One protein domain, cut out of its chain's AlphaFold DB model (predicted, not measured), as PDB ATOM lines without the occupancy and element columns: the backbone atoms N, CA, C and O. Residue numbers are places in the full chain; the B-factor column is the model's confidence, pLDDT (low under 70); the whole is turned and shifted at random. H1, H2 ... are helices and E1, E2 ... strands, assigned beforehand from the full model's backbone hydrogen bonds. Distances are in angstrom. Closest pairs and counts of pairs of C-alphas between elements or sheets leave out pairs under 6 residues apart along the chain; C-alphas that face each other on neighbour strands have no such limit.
ATOM      1  N   THR A  17     230.393 280.551 247.017       81.81
ATOM      2  CA  THR A  17     231.119 281.791 246.751       81.81
ATOM      3  C   THR A  17     231.487 282.431 248.084       81.81
ATOM      4  O   THR A  17     230.642 282.616 248.954       81.81
ATOM      5  N   THR A  18     232.765 282.721 248.291       92.12
ATOM      6  CA  THR A  18     233.211 283.350 249.542       92.12
ATOM      7  C   THR A  18     232.797 284.823 249.576       92.12
ATOM      8  O   THR A  18     232.676 285.458 248.528       92.12
ATOM      9  N   CYS A  19     232.629 285.402 250.770       93.56
ATOM     10  CA  CYS A  19     232.354 286.837 250.931       93.56
ATOM     11  C   CYS A  19     233.346 287.726 250.148       93.56
ATOM     12  O   CYS A  19     232.937 288.655 249.457       93.56
ATOM     13  N   GLN A  20     234.639 287.375 250.153       94.12
ATOM     14  CA  GLN A  20     235.672 288.058 249.364       94.12
ATOM     15  C   GLN A  20     235.369 288.047 247.856       94.12
ATOM     16  O   GLN A  20     235.468 289.084 247.205       94.12
ATOM     17  N   GLN A  21     234.994 286.893 247.298       90.62
ATOM     18  CA  GLN A  21     234.665 286.774 245.874       90.62
ATOM     19  C   GLN A  21     233.406 287.566 245.517       90.62
ATOM     20  O   GLN A  21     233.369 288.196 244.461       90.62
ATOM     21  N   LEU A  22     232.396 287.571 246.395       90.00
ATOM     22  CA  LEU A  22     231.178 288.342 246.156       90.00
ATOM     23  C   LEU A  22     231.473 289.848 246.145       90.00
ATOM     24  O   LEU A  22     231.071 290.537 245.214       90.00
ATOM     25  N   CYS A  23     232.258 290.341 247.105       92.69
ATOM     26  CA  CYS A  23     232.676 291.741 247.129       92.69
ATOM     27  C   CYS A  23     233.474 292.136 245.876       92.69
ATOM     28  O   CYS A  23     233.228 293.198 245.310       92.69
ATOM     29  N   GLN A  24     234.369 291.272 245.387       92.25
ATOM     30  CA  GLN A  24     235.115 291.523 244.148       92.25
ATOM     31  C   GLN A  24     234.211 291.584 242.912       92.25
ATOM     32  O   GLN A  24     234.386 292.465 242.071       92.25
ATOM     33  N   LEU A  25     233.215 290.698 242.816       87.44
ATOM     34  CA  LEU A  25     232.209 290.742 241.748       87.44
ATOM     35  C   LEU A  25     231.366 292.024 241.798       87.44
ATOM     36  O   LEU A  25     230.936 292.513 240.757       87.44
ATOM     37  N   SER A  26     231.166 292.585 242.990       86.69
ATOM     38  CA  SER A  26     230.453 293.846 243.209       86.69
ATOM     39  C   SER A  26     231.333 295.100 243.083       86.69
ATOM     40  O   SER A  26     230.858 296.194 243.375       86.69
ATOM     41  N   GLY A  27     232.591 294.978 242.643       88.50
ATOM     42  CA  GLY A  27     233.481 296.126 242.428       88.50
ATOM     43  C   GLY A  27     234.175 296.645 243.691       88.50
ATOM     44  O   GLY A  27     234.613 297.799 243.728       88.50
ATOM     45  N   TYR A  28     234.290 295.810 244.726       92.94
ATOM     46  CA  TYR A  28     235.041 296.125 245.936       92.94
ATOM     47  C   TYR A  28     236.379 295.392 245.991       92.94
ATOM     48  O   TYR A  28     236.538 294.273 245.506       92.94
ATOM     49  N   THR A  29     237.364 296.006 246.641       92.81
ATOM     50  CA  THR A  29     238.702 295.408 246.788       92.81
ATOM     51  C   THR A  29     238.740 294.266 247.804       92.81
ATOM     52  O   THR A  29     239.499 293.307 247.641       92.81
ATOM     53  N   THR A  30     237.925 294.352 248.857       95.75
ATOM     54  CA  THR A  30     237.965 293.425 249.996       95.75
ATOM     55  C   THR A  30     236.563 293.082 250.485       95.75
ATOM     56  O   THR A  30     235.659 293.912 250.413       95.75
ATOM     57  N   GLY A  31     236.398 291.859 250.987       95.69
ATOM     58  CA  GLY A  31     235.177 291.348 251.597       95.69
ATOM     59  C   GLY A  31     235.487 290.546 252.851       95.69
ATOM     60  O   GLY A  31     236.214 289.553 252.798       95.69
ATOM     61  N   THR A  32     234.930 290.969 253.985       95.88
ATOM     62  CA  THR A  32     235.185 290.361 255.298       95.88
ATOM     63  C   THR A  32     233.874 289.969 255.969       95.88
ATOM     64  O   THR A  32     232.941 290.764 256.032       95.88
ATOM     65  N   CYS A  33     233.805 288.757 256.520       95.56
ATOM     66  CA  CYS A  33     232.675 288.344 257.351       95.56
ATOM     67  C   CYS A  33     232.789 288.963 258.750       95.56
ATOM     68  O   CYS A  33     233.768 288.708 259.455       95.56
ATOM     69  N   ARG A  34     231.786 289.737 259.174       93.31
ATOM     70  CA  ARG A  34     231.723 290.356 260.508       93.31
ATOM     71  C   ARG A  34     230.516 289.879 261.296       93.31
ATOM     72  O   ARG A  34     229.510 289.471 260.730       93.31
ATOM     73  N   LEU A  35     230.633 289.912 262.619       91.25
ATOM     74  CA  LEU A  35     229.545 289.538 263.512       91.25
ATOM     75  C   LEU A  35     228.520 290.683 263.554       91.25
ATOM     76  O   LEU A  35     228.853 291.773 264.008       91.25
ATOM     77  N   LEU A  36     227.288 290.410 263.113       83.44
ATOM     78  CA  LEU A  36     226.094 291.275 263.194       83.44
ATOM     79  C   LEU A  36     226.082 292.593 262.391       83.44
ATOM     80  O   LEU A  36     225.007 292.960 261.925       83.44
ATOM     81  N   PHE A  37     227.197 293.311 262.231       92.25
ATOM     82  CA  PHE A  37     227.226 294.607 261.531       92.25
ATOM     83  C   PHE A  37     228.591 294.932 260.910       92.25
ATOM     84  O   PHE A  37     229.637 294.462 261.367       92.25
ATOM     85  N   CYS A  38     228.563 295.759 259.864       94.00
ATOM     86  CA  CYS A  38     229.750 296.276 259.190       94.00
ATOM     87  C   CYS A  38     230.320 297.517 259.884       94.00
ATOM     88  O   CYS A  38     229.599 298.254 260.560       94.00
ATOM     89  N   ASN A  39     231.626 297.747 259.731       95.62
ATOM     90  CA  ASN A  39     232.261 298.952 260.258       95.62
ATOM     91  C   ASN A  39     231.849 300.194 259.444       95.62
ATOM     92  O   ASN A  39     231.461 300.073 258.280       95.62
ATOM     93  N   PRO A  40     231.986 301.410 260.002       94.38
ATOM     94  CA  PRO A  40     231.823 302.638 259.230       94.38
ATOM     95  C   PRO A  40     232.734 302.649 257.991       94.38
ATOM     96  O   PRO A  40     233.939 302.427 258.107       94.38
ATOM     97  N   GLY A  41     232.157 302.914 256.816       89.19
ATOM     98  CA  GLY A  41     232.870 302.891 255.530       89.19
ATOM     99  C   GLY A  41     232.886 301.530 254.822       89.19
ATOM    100  O   GLY A  41     233.431 301.426 253.724       89.19
ATOM    101  N   GLU A  42     232.278 300.503 255.413       95.50
ATOM    102  CA  GLU A  42     232.001 299.222 254.762       95.50
ATOM    103  C   GLU A  42     230.521 299.134 254.354       95.50
ATOM    104  O   GLU A  42     229.653 299.749 254.977       95.50
ATOM    105  N   ILE A  43     230.227 298.349 253.317       93.19
ATOM    106  CA  ILE A  43     228.863 298.107 252.829       93.19
ATOM    107  C   ILE A  43     228.469 296.661 253.134       93.19
ATOM    108  O   ILE A  43     229.181 295.731 252.755       93.19
ATOM    109  N   ASP A  44     227.337 296.481 253.818       93.12
ATOM    110  CA  ASP A  44     226.735 295.169 254.070       93.12
ATOM    111  C   ASP A  44     226.040 294.665 252.801       93.12
ATOM    112  O   ASP A  44     225.112 295.302 252.297       93.12
ATOM    113  N   ILE A  45     226.493 293.523 252.288       88.75
ATOM    114  CA  ILE A  45     225.916 292.877 251.104       88.75
ATOM    115  C   ILE A  45     225.141 291.590 251.431       88.75
ATOM    116  O   ILE A  45     224.734 290.874 250.516       88.75
ATOM    117  N   GLY A  46     224.899 291.292 252.713       83.19
ATOM    118  CA  GLY A  46     224.031 290.200 253.169       83.19
ATOM    119  C   GLY A  46     224.743 289.007 253.820       83.19
ATOM    120  O   GLY A  46     225.966 288.963 253.967       83.19
ATOM    121  N   GLN A  47     223.949 288.018 254.253       70.19
ATOM    122  CA  GLN A  47     224.377 286.919 255.142       70.19
ATOM    123  C   GLN A  47     224.767 285.613 254.425       70.19
ATOM    124  O   GLN A  47     225.308 284.702 255.052       70.19
ATOM    125  N   ASP A  48     224.526 285.496 253.119       66.06
ATOM    126  CA  ASP A  48     224.490 284.182 252.454       66.06
ATOM    127  C   ASP A  48     225.870 283.523 252.250       66.06
ATOM    128  O   ASP A  48     225.966 282.305 252.062       66.06
ATOM    129  N   ASN A  49     226.951 284.306 252.363       76.81
ATOM    130  CA  ASN A  49     228.330 283.869 252.093       76.81
ATOM    131  C   ASN A  49     229.243 283.873 253.325       76.81
ATOM    132  O   ASN A  49     230.464 283.741 253.202       76.81
ATOM    133  N   CYS A  50     228.649 284.014 254.510       86.94
ATOM    134  CA  CYS A  50     229.341 283.949 255.789       86.94
ATOM    135  C   CYS A  50     228.731 282.862 256.685       86.94
ATOM    136  O   CYS A  50     227.673 282.298 256.400       86.94
ATOM    137  N   PHE A  51     229.433 282.510 257.767       84.62
ATOM    138  CA  PHE A  51     228.900 281.567 258.751       84.62
ATOM    139  C   PHE A  51     227.618 282.137 259.385       84.62
ATOM    140  O   PHE A  51     227.463 283.355 259.467       84.62
ATOM    141  N   ARG A  52     226.689 281.285 259.845       81.81
ATOM    142  CA  ARG A  52     225.430 281.754 260.459       81.81
ATOM    143  C   ARG A  52     225.701 282.811 261.539       81.81
ATOM    144  O   ARG A  52     226.489 282.563 262.446       81.81
ATOM    145  N   GLY A  53     225.012 283.951 261.444       79.31
ATOM    146  CA  GLY A  53     225.162 285.088 262.363       79.31
ATOM    147  C   GLY A  53     226.216 286.121 261.946       79.31
ATOM    148  O   GLY A  53     226.386 287.124 262.638       79.31
ATOM    149  N   PHE A  54     226.901 285.903 260.822       90.38
ATOM    150  CA  PHE A  54     227.837 286.856 260.242       90.38
ATOM    151  C   PHE A  54     227.241 287.514 258.994       90.38
ATOM    152  O   PHE A  54     226.525 286.876 258.223       90.38
ATOM    153  N   VAL A  55     227.570 288.785 258.798       92.44
ATOM    154  CA  VAL A  55     227.254 289.584 257.610       92.44
ATOM    155  C   VAL A  55     228.510 289.745 256.756       92.44
ATOM    156  O   VAL A  55     229.625 289.782 257.288       92.44
ATOM    157  N   CYS A  56     228.352 289.796 255.436       95.19
ATOM    158  CA  CYS A  56     229.454 290.045 254.514       95.19
ATOM    159  C   CYS A  56     229.617 291.551 254.283       95.19
ATOM    160  O   CYS A  56     228.726 292.198 253.738       95.19
ATOM    161  N   CYS A  57     230.765 292.093 254.685       96.38
ATOM    162  CA  CYS A  57     231.074 293.518 254.625       96.38
ATOM    163  C   CYS A  57     232.135 293.791 253.562       96.38
ATOM    164  O   CYS A  57     233.260 293.290 253.666       96.38
ATOM    165  N   CYS A  58     231.794 294.595 252.559       95.88
ATOM    166  CA  CYS A  58     232.710 294.981 251.494       95.88
ATOM    167  C   CYS A  58     233.362 296.334 251.763       95.88
ATOM    168  O   CYS A  58     232.714 297.254 252.261       95.88
ATOM    169  N   SER A  59     234.639 296.469 251.399       96.00
ATOM    170  CA  SER A  59     235.388 297.714 251.575       96.00
ATOM    171  C   SER A  59     236.343 298.005 250.413       96.00
ATOM    172  O   SER A  59     236.877 297.091 249.764       96.00
ATOM    173  N   GLY A  60     236.549 299.305 250.177       89.88
ATOM    174  CA  GLY A  60     237.361 299.874 249.102       89.88
ATOM    175  C   GLY A  60     236.736 299.683 247.720       89.88
ATOM    176  O   GLY A  60     236.291 298.595 247.387       89.88
ATOM    177  N   THR A  61     236.699 300.726 246.898       78.56
ATOM    178  CA  THR A  61     236.198 300.656 245.518       78.56
ATOM    179  C   THR A  61     237.324 300.249 244.576       78.56
ATOM    180  O   THR A  61     238.354 300.925 244.525       78.56
ATOM    181  N   THR A  62     237.149 299.186 243.788       62.72
ATOM    182  CA  THR A  62     238.005 299.000 242.612       62.72
ATOM    183  C   THR A  62     237.573 300.025 241.579       62.72
ATOM    184  O   THR A  62     236.506 299.893 240.981       62.72
ATOM    185  N   THR A  63     238.390 301.053 241.364       55.50
ATOM    186  CA  THR A  63     238.257 301.914 240.189       55.50
ATOM    187  C   THR A  63     238.572 301.058 238.968       55.50
ATOM    188  O   THR A  63     239.721 300.942 238.545       55.50
TER     189      THR A  63
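AT A GLANCE: This is residues 17 to 63 of the 240 residues of an uncharacterized protein of Candidatus Aenigmarchaeota archaeon (UniProt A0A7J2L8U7). A short helix, H1, packs on a hairpin of two long strands, E1 and E2, whose long loop folds back to pair residues 43 to 44 with E2. The 47 printed residues run H1, E1, E2; the sheet is antiparallel and the class mixed, with under half of the residues in named elements. The whole is compact, radius of gyration of the C-alphas 9.4 A, but flat, spanning 31 by 24 by 11 A.

IN THESE COORDINATES: Find C-alpha 19 at (232.354, 286.837, 250.931), where H1, residues 19 to 25, begins its 10.0 A. E1, residues 28 to 35, covers 19.6 A; E2, residues 54 to 61, covers 21.8 A to C-alpha 61 at (236.198, 300.656, 245.518).

HOW THE PARTS SIT: In the hairpin E1 and E2, at 156 degrees, look for N 32 and O 57, 2.9 A apart, within hydrogen-bond range. The closest C-alphas of H1 and E1 are Gln 20 and Gly 31, 4.0 A; of H1 and E2, Cys 23 and Cys 58, 5.4 A. In H1 every O i to N i+4 pair is within hydrogen-bond range.

THE WHOLE: The C-alphas farthest apart, Arg 52 and Thr 63, are 31.3 A apart. The printed part has no cut; the link E1 to E2 is long, 18 residues. Look for pLDDT under 70 at residues 48 and 62 to 63.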